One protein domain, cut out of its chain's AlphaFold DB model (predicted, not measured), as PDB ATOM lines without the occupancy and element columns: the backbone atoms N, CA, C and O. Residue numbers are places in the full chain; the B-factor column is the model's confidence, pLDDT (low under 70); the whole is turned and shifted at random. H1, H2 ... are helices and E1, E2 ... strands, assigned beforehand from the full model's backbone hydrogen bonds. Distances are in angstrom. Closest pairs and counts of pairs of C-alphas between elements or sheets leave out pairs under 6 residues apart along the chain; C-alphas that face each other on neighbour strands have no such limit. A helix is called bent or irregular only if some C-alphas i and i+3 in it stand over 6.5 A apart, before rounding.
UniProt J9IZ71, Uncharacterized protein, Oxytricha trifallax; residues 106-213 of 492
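AT A GLANCE: This is residues 106 to 213 of the 492 residues of an uncharacterized protein of Oxytricha trifallax (UniProt J9IZ71). Two helical hairpins, H2 with H3 and H4 with H5, stand side by side as a small four-helix core, with H1 at one end of the long axis and the hairpin of short strands E1 and E2 at the other. After H5 the last stretch, with the short H6, runs back along the core toward the strand end. The printed part has 108 residues, with six named helices and two named strands in the order H1 H2 H3 E1 E2 H4 H5 H6; the sheet has the order E1 - E2, antiparallel, and the class is mostly helix. The whole is compact, with a radius of gyration of the C-alphas of 13.8 A, yet elongated, spanning 44 by 26 by 24 A.

IN THESE COORDINATES: H1, residues 106 to 114, begins with C-alpha 106 at (131.970, 78.540, 107.512) and is 12.3 A long. H2, residues 121 to 133, is the longest helix at 19.4 A; it is irregular, but only just, with C-alphas 122 and 125 6.8 A apart. H3, residues 136 to 145, is 14.2 A long. E1, residues 159 to 162, measures 9.7 A, and E2, residues 165 to 168, 10.2 A. H4, residues 174 to 180, measures 9.8 A. H5, residues 184 to 193, is 14.1 A long and begins with C-alpha 184 at (123.006, 58.742, 117.902). H6, residues 199 to 202, measures 5.0 A and ends with C-alpha 202 at (115.655, 67.714, 107.477).

HOW THE PARTS SIT: H1 is apart from H2. H2, with residues 127 to 131 alone, touches H3 in a helical hairpin, opposite ways at a shallow tilt of 31 degrees; the closest C-alphas are those of Ala 130 and Leu 138, 6.3 A. H2 touches H4 with residues 128 to 132 alone, the same way at a shallow tilt of 19 degrees, closest at the C-alphas of Cys 131 and Ala 178, 5.5 A. H3 and H5 touch, the same way at a shallow tilt of 12 degrees, closest at the C-alphas of Val 136 and Val 186, 5.4 A. H4 and H5, a helical hairpin, touch at a shallow tilt of 24 degrees, opposite ways, closest at the C-alphas of Ala 178 and Val 187, 5.9 A. H6 is close to H4 but not clearly touching, the C-alphas of Leu 175 and Ser 202 being closest at 6.9 A. E1 and E2 form an antiparallel hairpin, with N 160 and O 167 at 2.9 A and N 162 and O 165 at 2.8 A. In H1, H3, H4 and H5 every O i to N i+4 pair is within hydrogen-bond range; in H2 7 of 9 are, and H6 is too short for one.

THE WHOLE: The C-alphas of Lys 108 and Asn 164, the two farthest apart, are 45.0 A apart. The printed part has no cut. The link from H3 to E1, 13 residues, is long. Mean pLDDT of the printed part is 85.7; residues 157 to 158, 162 to 165 and 208 to 213 are under 70.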
ATOM      1  N   TYR A 106     133.221  79.207 107.878       82.00
ATOM      2  CA  TYR A 106     131.970  78.540 107.512       82.00
ATOM      3  C   TYR A 106     131.748  78.532 105.994       82.00
ATOM      4  O   TYR A 106     131.496  77.471 105.415       82.00
ATOM      5  N   GLU A 107     131.906  79.678 105.324       85.25
ATOM      6  CA  GLU A 107     131.780  79.773 103.869       85.25
ATOM      7  C   GLU A 107     132.755  78.840 103.154       85.25
ATOM      8  O   GLU A 107     132.378  78.158 102.196       85.25
ATOM      9  N   LYS A 108     134.005  78.774 103.626       88.00
ATOM     10  CA  LYS A 108     135.005  77.845 103.100       88.00
ATOM     11  C   LYS A 108     134.566  76.392 103.279       88.00
ATOM     12  O   LYS A 108     134.626  75.634 102.313       88.00
ATOM     13  N   ALA A 109     134.076  76.008 104.459       86.62
ATOM     14  CA  ALA A 109     133.596  74.650 104.716       86.62
ATOM     15  C   ALA A 109     132.412  74.265 103.807       86.62
ATOM     16  O   ALA A 109     132.411  73.176 103.228       86.62
ATOM     17  N   VAL A 110     131.439  75.164 103.611       88.56
ATOM     18  CA  VAL A 110     130.327  74.957 102.666       88.56
ATOM     19  C   VAL A 110     130.843  74.851 101.228       88.56
ATOM     20  O   VAL A 110     130.476  73.922 100.509       88.56
ATOM     21  N   ARG A 111     131.738  75.749 100.802       88.69
ATOM     22  CA  ARG A 111     132.321  75.764  99.451       88.69
ATOM     23  C   ARG A 111     133.112  74.493  99.144       88.69
ATOM     24  O   ARG A 111     132.988  73.954  98.048       88.69
ATOM     25  N   ASP A 112     133.887  73.993 100.102       89.94
ATOM     26  CA  ASP A 112     134.656  72.754  99.960       89.94
ATOM     27  C   ASP A 112     133.761  71.502 100.039       89.94
ATOM     28  O   ASP A 112     134.024  70.524  99.339       89.94
ATOM     29  N   TYR A 113     132.647  71.540 100.782       90.81
ATOM     30  CA  TYR A 113     131.624  70.486 100.744       90.81
ATOM     31  C   TYR A 113     130.908  70.405  99.385       90.81
ATOM     32  O   TYR A 113     130.769  69.318  98.825       90.81
ATOM     33  N   LEU A 114     130.515  71.549  98.812       90.62
ATOM     34  CA  LEU A 114     129.849  71.636  97.502       90.62
ATOM     35  C   LEU A 114     130.762  71.285  96.310       90.62
ATOM     36  O   LEU A 114     130.269  71.091  95.203       90.62
ATOM     37  N   ARG A 115     132.083  71.198  96.517       92.50
ATOM     38  CA  ARG A 115     133.061  70.743  95.510       92.50
ATOM     39  C   ARG A 115     133.208  69.222  95.434       92.50
ATOM     40  O   ARG A 115     133.844  68.732  94.501       92.50
ATOM     41  N   LYS A 116     132.679  68.473  96.406       93.31
ATOM     42  CA  LYS A 116     132.767  67.009  96.417       93.31
ATOM     43  C   LYS A 116     131.917  66.407  95.288       93.31
ATOM     44  O   LYS A 116     130.866  66.958  94.967       93.31
ATOM     45  N   PRO A 117     132.315  65.262  94.704       94.25
ATOM     46  CA  PRO A 117     131.461  64.538  93.766       94.25
ATOM     47  C   PRO A 117     130.141  64.137  94.435       94.25
ATOM     48  O   PRO A 117     130.116  63.819  95.625       94.25
ATOM     49  N   SER A 118     129.046  64.110  93.679       92.19
ATOM     50  CA  SER A 118     127.771  63.591  94.179       92.19
ATOM     51  C   SER A 118     127.876  62.106  94.539       92.19
ATOM     52  O   SER A 118     128.628  61.347  93.919       92.19
ATOM     53  N   LEU A 119     127.121  61.680  95.556       92.50
ATOM     54  CA  LEU A 119     127.063  60.276  95.962       92.50
ATOM     55  C   LEU A 119     126.570  59.386  94.795       92.50
ATOM     56  O   LEU A 119     125.476  59.629  94.278       92.50
ATOM     57  N   PRO A 120     127.310  58.332  94.395       92.06
ATOM     58  CA  PRO A 120     126.867  57.408  93.356       92.06
ATOM     59  C   PRO A 120     125.602  56.649  93.769       92.06
ATOM     60  O   PRO A 120     125.501  56.169  94.898       92.06
ATOM     61  N   THR A 121     124.671  56.442  92.834       88.12
ATOM     62  CA  THR A 121     123.406  55.727  93.093       88.12
ATOM     63  C   THR A 121     123.623  54.317  93.655       88.12
ATOM     64  O   THR A 121     122.868  53.867  94.511       88.12
ATOM     65  N   SER A 122     124.694  53.633  93.237       90.00
ATOM     66  CA  SER A 122     125.090  52.314  93.754       90.00
ATOM     67  C   SER A 122     125.507  52.318  95.232       90.00
ATOM     68  O   SER A 122     125.412  51.285  95.892       90.00
ATOM     69  N   SER A 123     125.941  53.461  95.767       91.44
ATOM     70  CA  SER A 123     126.319  53.630  97.174       91.44
ATOM     71  C   SER A 123     125.137  53.995  98.077       91.44
ATOM     72  O   SER A 123     125.259  53.878  99.293       91.44
ATOM     73  N   ILE A 124     123.987  54.399  97.520       90.69
ATOM     74  CA  ILE A 124     122.818  54.829  98.305       90.69
ATOM     75  C   ILE A 124     122.333  53.712  99.239       90.69
ATOM     76  O   ILE A 124     122.178  53.947 100.434       90.69
ATOM     77  N   THR A 125     122.162  52.487  98.733       90.44
ATOM     78  CA  THR A 125     121.710  51.348  99.551       90.44
ATOM     79  C   THR A 125     122.692  51.034 100.680       90.44
ATOM     80  O   THR A 125     122.275  50.839 101.815       90.44
ATOM     81  N   GLN A 126     124.001  51.065 100.405       92.19
ATOM     82  CA  GLN A 126     125.037  50.839 101.422       92.19
ATOM     83  C   GLN A 126     125.019  51.925 102.507       92.19
ATOM     84  O   GLN A 126     125.195  51.626 103.688       92.19
ATOM     85  N   LEU A 127     124.762  53.179 102.120       92.88
ATOM     86  CA  LEU A 127     124.653  54.305 103.042       92.88
ATOM     87  C   LEU A 127     123.397  54.212 103.925       92.88
ATOM     88  O   LEU A 127     123.482  54.475 105.123       92.88
ATOM     89  N   ILE A 128     122.257  53.792 103.364       92.12
ATOM     90  CA  ILE A 128     121.026  53.502 104.119       92.12
ATOM     91  C   ILE A 128     121.268  52.363 105.117       92.12
ATOM     92  O   ILE A 128     120.915  52.485 106.288       92.12
ATOM     93  N   ASP A 129     121.932  51.289 104.694       92.25
ATOM     94  CA  ASP A 129     122.186  50.127 105.548       92.25
ATOM     95  C   ASP A 129     123.150  50.464 106.693       92.25
ATOM     96  O   ASP A 129     122.919  50.066 107.836       92.25
ATOM     97  N   ALA A 130     124.190  51.262 106.432       93.69
ATOM     98  CA  ALA A 130     125.050  51.818 107.476       93.69
ATOM     99  C   ALA A 130     124.296  52.758 108.425       93.69
ATOM    100  O   ALA A 130     124.557  52.752 109.628       93.69
ATOM    101  N   CYS A 131     123.342  53.526 107.898       93.00
ATOM    102  CA  CYS A 131     122.513  54.432 108.681       93.00
ATOM    103  C   CYS A 131     121.597  53.673 109.650       93.00
ATOM    104  O   CYS A 131     121.522  54.033 110.820       93.00
ATOM    105  N   ILE A 132     120.970  52.586 109.192       91.38
ATOM    106  CA  ILE A 132     120.091  51.722 109.995       91.38
ATOM    107  C   ILE A 132     120.892  50.897 111.017       91.38
ATOM    108  O   ILE A 132     120.499  50.794 112.181       91.38
ATOM    109  N   SER A 133     122.024  50.319 110.599       93.81
ATOM    110  CA  SER A 133     122.856  49.436 111.435       93.81
ATOM    111  C   SER A 133     123.787  50.162 112.413       93.81
ATOM    112  O   SER A 133     124.349  49.516 113.295       93.81
ATOM    113  N   GLY A 134     123.964  51.481 112.278       94.44
ATOM    114  CA  GLY A 134     124.862  52.258 113.136       94.44
ATOM    115  C   GLY A 134     126.336  52.207 112.723       94.44
ATOM    116  O   GLY A 134     127.211  52.490 113.543       94.44
ATOM    117  N   ASN A 135     126.649  51.858 111.471       96.31
ATOM    118  CA  ASN A 135     128.024  51.798 110.968       96.31
ATOM    119  C   ASN A 135     128.584  53.209 110.693       96.31
ATOM    120  O   ASN A 135     128.637  53.681 109.554       96.31
ATOM    121  N   VAL A 136     129.010  53.879 111.768       95.75
ATOM    122  CA  VAL A 136     129.524  55.259 111.758       95.75
ATOM    123  C   VAL A 136     130.704  55.439 110.800       95.75
ATOM    124  O   VAL A 136     130.766  56.456 110.116       95.75
ATOM    125  N   GLU A 137     131.617  54.469 110.700       96.12
ATOM    126  CA  GLU A 137     132.797  54.602 109.835       96.12
ATOM    127  C   GLU A 137     132.429  54.582 108.342       96.12
ATOM    128  O   GLU A 137     133.002  55.357 107.576       96.12
ATOM    129  N   LEU A 138     131.423  53.798 107.917       95.00
ATOM    130  CA  LEU A 138     130.953  53.850 106.525       95.00
ATOM    131  C   LEU A 138     130.211  55.164 106.222       95.00
ATOM    132  O   LEU A 138     130.441  55.769 105.174       95.00
ATOM    133  N   ILE A 139     129.388  55.656 107.158       95.12
ATOM    134  CA  ILE A 139     128.749  56.983 107.057       95.12
ATOM    135  C   ILE A 139     129.812  58.083 106.906       95.12
ATOM    136  O   ILE A 139     129.747  58.900 105.988       95.12
ATOM    137  N   LYS A 140     130.819  58.078 107.782       94.94
ATOM    138  CA  LYS A 140     131.937  59.028 107.800       94.94
ATOM    139  C   LYS A 140     132.750  58.982 106.510       94.94
ATOM    140  O   LYS A 140     133.015  60.039 105.947       94.94
ATOM    141  N   TYR A 141     133.072  57.792 105.999       94.69
ATOM    142  CA  TYR A 141     133.738  57.626 104.704       94.69
ATOM    143  C   TYR A 141     132.947  58.297 103.570       94.69
ATOM    144  O   TYR A 141     133.495  59.123 102.836       94.69
ATOM    145  N   HIS A 142     131.645  58.018 103.455       93.69
ATOM    146  CA  HIS A 142     130.828  58.618 102.399       93.69
ATOM    147  C   HIS A 142     130.673  60.136 102.551       93.69
ATOM    148  O   HIS A 142     130.789  60.847 101.558       93.69
ATOM    149  N   LEU A 143     130.472  60.653 103.768       92.94
ATOM    150  CA  LEU A 143     130.358  62.098 104.016       92.94
ATOM    151  C   LEU A 143     131.690  62.845 103.839       92.94
ATOM    152  O   LEU A 143     131.700  64.035 103.520       92.94
ATOM    153  N   GLN A 144     132.827  62.165 104.005       92.81
ATOM    154  CA  GLN A 144     134.140  62.712 103.667       92.81
ATOM    155  C   GLN A 144     134.343  62.792 102.152       92.81
ATOM    156  O   GLN A 144     134.752  63.850 101.676       92.81
ATOM    157  N   MET A 145     134.012  61.733 101.408       92.75
ATOM    158  CA  MET A 145     134.309  61.618  99.972       92.75
ATOM    159  C   MET A 145     133.276  62.275  99.046       92.75
ATOM    160  O   MET A 145     133.647  62.726  97.964       92.75
ATOM    161  N   TYR A 146     132.006  62.350  99.449       94.50
ATOM    162  CA  TYR A 146     130.901  62.758  98.578       94.50
ATOM    163  C   TYR A 146     130.092  63.928  99.137       94.50
ATOM    164  O   TYR A 146     129.968  64.116 100.349       94.50
ATOM    165  N   GLN A 147     129.478  64.684  98.230       92.88
ATOM    166  CA  GLN A 147     128.362  65.562  98.539       92.88
ATOM    167  C   GLN A 147     127.106  64.692  98.687       92.88
ATOM    168  O   GLN A 147     126.642  64.062  97.733       92.88
ATOM    169  N   VAL A 148     126.548  64.662  99.896       90.94
ATOM    170  CA  VAL A 148     125.329  63.918 100.230       90.94
ATOM    171  C   VAL A 148     124.179  64.904 100.424       90.94
ATOM    172  O   VAL A 148     124.221  65.760 101.309       90.94
ATOM    173  N   ASN A 149     123.133  64.783  99.606       87.38
ATOM    174  CA  ASN A 149     121.881  65.504  99.812       87.38
ATOM    175  C   ASN A 149     120.933  64.624 100.637       87.38
ATOM    176  O   ASN A 149     120.267  63.746 100.089       87.38
ATOM    177  N   ILE A 150     120.892  64.855 101.953       86.75
ATOM    178  CA  ILE A 150     120.080  64.073 102.898       86.75
ATOM    179  C   ILE A 150     118.626  63.982 102.425       86.75
ATOM    180  O   ILE A 150     118.086  62.883 102.340       86.75
ATOM    181  N   SER A 151     118.025  65.105 102.025       78.44
ATOM    182  CA  SER A 151     116.622  65.202 101.599       78.44
ATOM    183  C   SER A 151     116.267  64.392 100.346       78.44
ATOM    184  O   SER A 151     115.085  64.205 100.076       78.44
ATOM    185  N   GLN A 152     117.254  63.924  99.575       80.75
ATOM    186  CA  GLN A 152     117.046  63.110  98.369       80.75
ATOM    187  C   GLN A 152     117.242  61.605  98.602       80.75
ATOM    188  O   GLN A 152     116.956  60.815  97.705       80.75
ATOM    189  N   ILE A 153     117.723  61.192  99.780       83.00
ATOM    190  CA  ILE A 153     118.000  59.785 100.086       83.00
ATOM    191  C   ILE A 153     116.911  59.251 101.013       83.00
ATOM    192  O   ILE A 153     117.035  59.325 102.236       83.00
ATOM    193  N   GLY A 154     115.844  58.739 100.398       78.44
ATOM    194  CA  GLY A 154     114.778  57.998 101.070       78.44
ATOM    195  C   GLY A 154     115.235  56.616 101.549       78.44
ATOM    196  O   GLY A 154     116.212  56.067 101.037       78.44
ATOM    197  N   GLY A 155     114.532  56.047 102.525       76.88
ATOM    198  CA  GLY A 155     114.756  54.680 102.993       76.88
ATOM    199  C   GLY A 155     114.196  53.597 102.064       76.88
ATOM    200  O   GLY A 155     113.818  53.841 100.919       76.88
ATOM    201  N   ARG A 156     114.153  52.364 102.575       77.00
ATOM    202  CA  ARG A 156     113.670  51.179 101.846       77.00
ATOM    203  C   ARG A 156     112.133  51.142 101.781       77.00
ATOM    204  O   ARG A 156     111.451  51.906 102.463       77.00
ATOM    205  N   GLN A 157     111.567  50.214 101.004       67.00
ATOM    206  CA  GLN A 157     110.125  49.915 101.027       67.00
ATOM    207  C   GLN A 157     109.742  49.115 102.283       67.00
ATOM    208  O   GLN A 157     109.411  47.934 102.231       67.00
ATOM    209  N   GLU A 158     109.810  49.783 103.430       69.12
ATOM    210  CA  GLU A 158     109.502  49.246 104.755       69.12
ATOM    211  C   GLU A 158     108.481  50.156 105.457       69.12
ATOM    212  O   GLU A 158     108.406  51.350 105.176       69.12
ATOM    213  N   GLN A 159     107.660  49.608 106.357       74.75
ATOM    214  CA  GLN A 159     106.627  50.371 107.070       74.75
ATOM    215  C   GLN A 159     107.118  50.761 108.468       74.75
ATOM    216  O   GLN A 159     107.246  49.918 109.355       74.75
ATOM    217  N   VAL A 160     107.364  52.055 108.672       76.50
ATOM    218  CA  VAL A 160     107.831  52.630 109.938       76.50
ATOM    219  C   VAL A 160     106.636  53.061 110.786       76.50
ATOM    220  O   VAL A 160     105.819  53.866 110.347       76.50
ATOM    221  N   LYS A 161     106.515  52.531 112.009       71.62
ATOM    222  CA  LYS A 161     105.412  52.879 112.919       71.62
ATOM    223  C   LYS A 161     105.651  54.217 113.618       71.62
ATOM    224  O   LYS A 161     106.754  54.490 114.086       71.62
ATOM    225  N   VAL A 162     104.589  55.013 113.723       67.50
ATOM    226  CA  VAL A 162     104.525  56.288 114.450       67.50
ATOM    227  C   VAL A 162     103.202  56.308 115.209       67.50
ATOM    228  O   VAL A 162     102.140  56.528 114.620       67.50
ATOM    229  N   GLY A 163     103.247  55.968 116.500       69.12
ATOM    230  CA  GLY A 163     102.050  55.645 117.277       69.12
ATOM    231  C   GLY A 163     101.182  54.591 116.572       69.12
ATOM    232  O   GLY A 163     101.650  53.514 116.204       69.12
ATOM    233  N   ASN A 164      99.915  54.933 116.324       67.44
ATOM    234  CA  ASN A 164      98.939  54.060 115.656       67.44
ATOM    235  C   ASN A 164      99.000  54.080 114.113       67.44
ATOM    236  O   ASN A 164      98.146  53.472 113.469       67.44
ATOM    237  N   LYS A 165      99.956  54.793 113.503       68.44
ATOM    238  CA  LYS A 165     100.073  54.951 112.043       68.44
ATOM    239  C   LYS A 165     101.383  54.377 111.509       68.44
ATOM    240  O   LYS A 165     102.325  54.134 112.260       68.44
ATOM    241  N   THR A 166     101.441  54.168 110.197       73.56
ATOM    242  CA  THR A 166     102.631  53.694 109.479       73.56
ATOM    243  C   THR A 166     103.014  54.671 108.373       73.56
ATOM    244  O   THR A 166     102.170  55.026 107.552       73.56
ATOM    245  N   ILE A 167     104.279  55.084 108.343       77.94
ATOM    246  CA  ILE A 167     104.884  55.859 107.258       77.94
ATOM    247  C   ILE A 167     105.696  54.896 106.378       77.94
ATOM    248  O   ILE A 167     106.541  54.173 106.914       77.94
ATOM    249  N   PRO A 168     105.530  54.905 105.042       76.12
ATOM    250  CA  PRO A 168     106.450  54.216 104.142       76.12
ATOM    251  C   PRO A 168     107.849  54.838 104.235       76.12
ATOM    252  O   PRO A 168     108.009  56.043 104.029       76.12
ATOM    253  N   SER A 169     108.863  54.026 104.532       78.44
ATOM    254  CA  SER A 169     110.232  54.479 104.804       78.44
ATOM    255  C   SER A 169     110.924  55.132 103.602       78.44
ATOM    256  O   SER A 169     111.871  55.886 103.808       78.44
ATOM    257  N   GLU A 170     110.436  54.933 102.380       78.25
ATOM    258  CA  GLU A 170     110.852  55.675 101.179       78.25
ATOM    259  C   GLU A 170     110.610  57.196 101.295       78.25
ATOM    260  O   GLU A 170     111.330  57.986 100.690       78.25
ATOM    261  N   ASN A 171     109.662  57.624 102.141       80.75
ATOM    262  CA  ASN A 171     109.404  59.036 102.446       80.75
ATOM    263  C   ASN A 171     110.314  59.603 103.552       80.75
ATOM    264  O   ASN A 171     110.253  60.796 103.842       80.75
ATOM    265  N   LEU A 172     111.126  58.765 104.201       86.25
ATOM    266  CA  LEU A 172     112.005  59.146 105.307       86.25
ATOM    267  C   LEU A 172     113.437  59.318 104.806       86.25
ATOM    268  O   LEU A 172     114.022  58.380 104.272       86.25
ATOM    269  N   ASN A 173     114.014  60.500 105.020       90.75
ATOM    270  CA  ASN A 173     115.415  60.751 104.679       90.75
ATOM    271  C   ASN A 173     116.402  60.060 105.649       90.75
ATOM    272  O   ASN A 173     116.017  59.598 106.723       90.75
ATOM    273  N   LEU A 174     117.700  60.047 105.324       90.88
ATOM    274  CA  LEU A 174     118.736  59.441 106.181       90.88
ATOM    275  C   LEU A 174     118.712  59.908 107.647       90.88
ATOM    276  O   LEU A 174     118.959  59.093 108.533       90.88
ATOM    277  N   LEU A 175     118.407  61.179 107.929       92.38
ATOM    278  CA  LEU A 175     118.347  61.683 109.305       92.38
ATOM    279  C   LEU A 175     117.160  61.081 110.073       92.38
ATOM    280  O   LEU A 175     117.315  60.671 111.223       92.38
ATOM    281  N   HIS A 176     116.001  60.959 109.422       92.38
ATOM    282  CA  HIS A 176     114.842  60.257 109.971       92.38
ATOM    283  C   HIS A 176     115.164  58.799 110.310       92.38
ATOM    284  O   HIS A 176     114.828  58.343 111.402       92.38
ATOM    285  N   LEU A 177     115.842  58.082 109.410       91.19
ATOM    286  CA  LEU A 177     116.228  56.683 109.629       91.19
ATOM    287  C   LEU A 177     117.202  56.550 110.805       91.19
ATOM    288  O   LEU A 177     116.968  55.739 111.701       91.19
ATOM    289  N   ALA A 178     118.244  57.386 110.853       93.31
ATOM    290  CA  ALA A 178     119.224  57.382 111.938       93.31
ATOM    291  C   ALA A 178     118.563  57.604 113.309       93.31
ATOM    292  O   ALA A 178     118.879  56.910 114.276       93.31
ATOM    293  N   VAL A 179     117.612  58.541 113.398       93.06
ATOM    294  CA  VAL A 179     116.886  58.814 114.646       93.06
ATOM    295  C   VAL A 179     115.916  57.681 114.986       93.06
ATOM    296  O   VAL A 179     115.919  57.204 116.121       93.06
ATOM    297  N   TYR A 180     115.144  57.185 114.014       90.94
ATOM    298  CA  TYR A 180     114.213  56.075 114.232       90.94
ATOM    299  C   TYR A 180     114.925  54.802 114.715       90.94
ATOM    300  O   TYR A 180     114.406  54.118 115.598       90.94
ATOM    301  N   HIS A 181     116.119  54.500 114.200       91.25
ATOM    302  CA  HIS A 181     116.913  53.338 114.615       91.25
ATOM    303  C   HIS A 181     117.812  53.585 115.843       91.25
ATOM    304  O   HIS A 181     118.610  52.716 116.182       91.25
ATOM    305  N   ASN A 182     117.672  54.721 116.544       93.50
ATOM    306  CA  ASN A 182     118.481  55.083 117.720       93.50
ATOM    307  C   ASN A 182     120.003  55.102 117.443       93.50
ATOM    308  O   ASN A 182     120.824  54.649 118.237       93.50
ATOM    309  N   GLN A 183     120.405  55.650 116.298       95.94
ATOM    310  CA  GLN A 183     121.803  55.693 115.874       95.94
ATOM    311  C   GLN A 183     122.424  57.064 116.163       95.94
ATOM    312  O   GLN A 183     122.823  57.797 115.259       95.94
ATOM    313  N   LEU A 184     122.523  57.425 117.449       95.56
ATOM    314  CA  LEU A 184     123.006  58.742 117.902       95.56
ATOM    315  C   LEU A 184     124.366  59.137 117.300       95.56
ATOM    316  O   LEU A 184     124.571  60.290 116.933       95.56
ATOM    317  N   ASN A 185     125.295  58.191 117.164       96.62
ATOM    318  CA  ASN A 185     126.612  58.479 116.590       96.62
ATOM    319  C   ASN A 185     126.562  58.688 115.064       96.62
ATOM    320  O   ASN A 185     127.347  59.473 114.537       96.62
ATOM    321  N   VAL A 186     125.601  58.073 114.365       96.06
ATOM    322  CA  VAL A 186     125.316  58.372 112.950       96.06
ATOM    323  C   VAL A 186     124.687  59.759 112.816       96.06
ATOM    324  O   VAL A 186     125.124  60.534 111.970       96.06
ATOM    325  N   VAL A 187     123.726  60.115 113.679       94.94
ATOM    326  CA  VAL A 187     123.114  61.459 113.702       94.94
ATOM    327  C   VAL A 187     124.167  62.540 113.948       94.94
ATOM    328  O   VAL A 187     124.222  63.515 113.202       94.94
ATOM    329  N   LYS A 188     125.060  62.339 114.926       94.44
ATOM    330  CA  LYS A 188     126.239  63.192 115.147       94.44
ATOM    331  C   LYS A 188     127.060  63.352 113.869       94.44
ATOM    332  O   LYS A 188     127.231  64.470 113.395       94.44
ATOM    333  N   GLN A 189     127.481  62.244 113.255       94.75
ATOM    334  CA  GLN A 189     128.297  62.280 112.041       94.75
ATOM    335  C   GLN A 189     127.600  63.005 110.876       94.75
ATOM    336  O   GLN A 189     128.250  63.791 110.190       94.75
ATOM    337  N   ILE A 190     126.293  62.796 110.666       92.94
ATOM    338  CA  ILE A 190     125.503  63.489 109.635       92.94
ATOM    339  C   ILE A 190     125.476  65.000 109.900       92.94
ATOM    340  O   ILE A 190     125.863  65.776 109.027       92.94
ATOM    341  N   CYS A 191     125.063  65.420 111.097       91.19
ATOM    342  CA  CYS A 191     124.900  66.840 111.417       91.19
ATOM    343  C   CYS A 191     126.228  67.604 111.522       91.19
ATOM    344  O   CYS A 191     126.238  68.818 111.361       91.19
ATOM    345  N   GLU A 192     127.342  66.920 111.791       90.25
ATOM    346  CA  GLU A 192     128.670  67.537 111.924       90.25
ATOM    347  C   GLU A 192     129.462  67.566 110.607       90.25
ATOM    348  O   GLU A 192     130.355  68.397 110.455       90.25
ATOM    349  N   SER A 193     129.154  66.687 109.645       90.81
ATOM    350  CA  SER A 193     129.900  66.604 108.369       90.81
ATOM    351  C   SER A 193     129.262  67.381 107.214       90.81
ATOM    352  O   SER A 193     129.898  67.534 106.171       90.81
ATOM    353  N   ILE A 194     128.009  67.817 107.366       90.25
ATOM    354  CA  ILE A 194     127.240  68.523 106.336       90.25
ATOM    355  C   ILE A 194     127.032  69.967 106.818       90.25
ATOM    356  O   ILE A 194     126.076  70.230 107.546       90.25
ATOM    357  N   PRO A 195     127.918  70.912 106.450       85.44
ATOM    358  CA  PRO A 195     127.941  72.249 107.052       85.44
ATOM    359  C   PRO A 195     126.685  73.075 106.747       85.44
ATOM    360  O   PRO A 195     126.327  73.947 107.524       85.44
ATOM    361  N   ASN A 196     125.993  72.784 105.642       84.94
ATOM    362  CA  ASN A 196     124.760  73.450 105.225       84.94
ATOM    363  C   ASN A 196     123.487  72.629 105.524       84.94
ATOM    364  O   ASN A 196     122.476  72.797 104.838       84.94
ATOM    365  N   LEU A 197     123.528  71.704 106.491       86.75
ATOM    366  CA  LEU A 197     122.355  70.923 106.883       86.75
ATOM    367  C   LEU A 197     121.369  71.787 107.676       86.75
ATOM    368  O   LEU A 197     121.547  71.992 108.875       86.75
ATOM    369  N   ASP A 198     120.271  72.197 107.041       85.31
ATOM    370  CA  ASP A 198     119.097  72.673 107.776       85.31
ATOM    371  C   ASP A 198     118.489  71.487 108.546       85.31
ATOM    372  O   ASP A 198     117.786  70.632 107.990       85.31
ATOM    373  N   LEU A 199     118.823  71.414 109.836       85.12
ATOM    374  CA  LEU A 199     118.368  70.375 110.754       85.12
ATOM    375  C   LEU A 199     116.850  70.435 110.961       85.12
ATOM    376  O   LEU A 199     116.192  69.393 111.025       85.12
ATOM    377  N   VAL A 200     116.295  71.650 111.018       80.12
ATOM    378  CA  VAL A 200     114.863  71.876 111.219       80.12
ATOM    379  C   VAL A 200     114.093  71.414 109.994       80.12
ATOM    380  O   VAL A 200     113.065  70.779 110.174       80.12
ATOM    381  N   PHE A 201     114.579  71.667 108.771       83.12
ATOM    382  CA  PHE A 201     113.998  71.166 107.520       83.12
ATOM    383  C   PHE A 201     114.172  69.660 107.338       83.12
ATOM    384  O   PHE A 201     113.230  68.969 106.952       83.12
ATOM    385  N   SER A 202     115.351  69.135 107.657       85.94
ATOM    386  CA  SER A 202     115.655  67.714 107.477       85.94
ATOM    387  C   SER A 202     114.926  66.814 108.479       85.94
ATOM    388  O   SER A 202     114.717  65.643 108.178       85.94
ATOM    389  N   GLY A 203     114.521  67.338 109.642       84.38
ATOM    390  CA  GLY A 203     113.772  66.615 110.678       84.38
ATOM    391  C   GLY A 203     112.241  66.723 110.608       84.38
ATOM    392  O   GLY A 203     111.561  66.250 111.522       84.38
ATOM    393  N   LYS A 204     111.690  67.382 109.579       85.19
ATOM    394  CA  LYS A 204     110.245  67.631 109.406       85.19
ATOM    395  C   LYS A 204     109.471  66.353 109.112       85.19
ATOM    396  O   LYS A 204     109.935  65.538 108.320       85.19
ATOM    397  N   ILE A 205     108.238  66.249 109.624       79.50
ATOM    398  CA  ILE A 205     107.269  65.265 109.108       79.50
ATOM    399  C   ILE A 205     107.204  65.403 107.570       79.50
ATOM    400  O   ILE A 205     106.851  66.483 107.088       79.50
ATOM    401  N   PRO A 206     107.522  64.355 106.783       73.94
ATOM    402  CA  PRO A 206     107.512  64.456 105.326       73.94
ATOM    403  C   PRO A 206     106.102  64.729 104.805       73.94
ATOM    404  O   PRO A 206     105.159  64.043 105.205       73.94
ATOM    405  N   SER A 207     105.937  65.668 103.870       71.00
ATOM    406  CA  SER A 207     104.620  66.014 103.306       71.00
ATOM    407  C   SER A 207     103.900  64.809 102.682       71.00
ATOM    408  O   SER A 207     102.685  64.672 102.795       71.00
ATOM    409  N   SER A 208     104.651  63.872 102.100       64.12
ATOM    410  CA  SER A 208     104.144  62.623 101.517       64.12
ATOM    411  C   SER A 208     103.714  61.556 102.538       64.12
ATOM    412  O   SER A 208     103.130  60.548 102.150       64.12
ATOM    413  N   SER A 209     103.951  61.753 103.839       61.47
ATOM    414  CA  SER A 209     103.601  60.777 104.890       61.47
ATOM    415  C   SER A 209     102.113  60.751 105.275       61.47
ATOM    416  O   SER A 209     101.714  59.928 106.099       61.47
ATOM    417  N   GLY A 210     101.297  61.684 104.770       59.25
ATOM    418  CA  GLY A 210      99.893  61.880 105.172       59.25
ATOM    419  C   GLY A 210      99.709  62.490 106.572       59.25
ATOM    420  O   GLY A 210      98.790  63.278 106.781       59.25
ATOM    421  N   LEU A 211     100.629  62.218 107.506       63.22
ATOM    422  CA  LEU A 211     100.689  62.848 108.830       63.22
ATOM    423  C   LEU A 211     100.828  64.370 108.746       63.22
ATOM    424  O   LEU A 211     100.216  65.073 109.546       63.22
ATOM    425  N   ALA A 212     101.606  64.868 107.779       57.06
ATOM    426  CA  ALA A 212     101.787  66.299 107.551       57.06
ATOM    427  C   ALA A 212     100.434  66.996 107.333       57.06
ATOM    428  O   ALA A 212     100.087  67.898 108.095       57.06
ATOM    429  N   ASN A 213      99.626  66.492 106.395       49.75
ATOM    430  CA  ASN A 213      98.332  67.067 106.025       49.75
ATOM    431  C   ASN A 213      97.359  67.144 107.212       49.75
ATOM    432  O   ASN A 213      96.700  68.161 107.396       49.75
TER     433      ASN A 213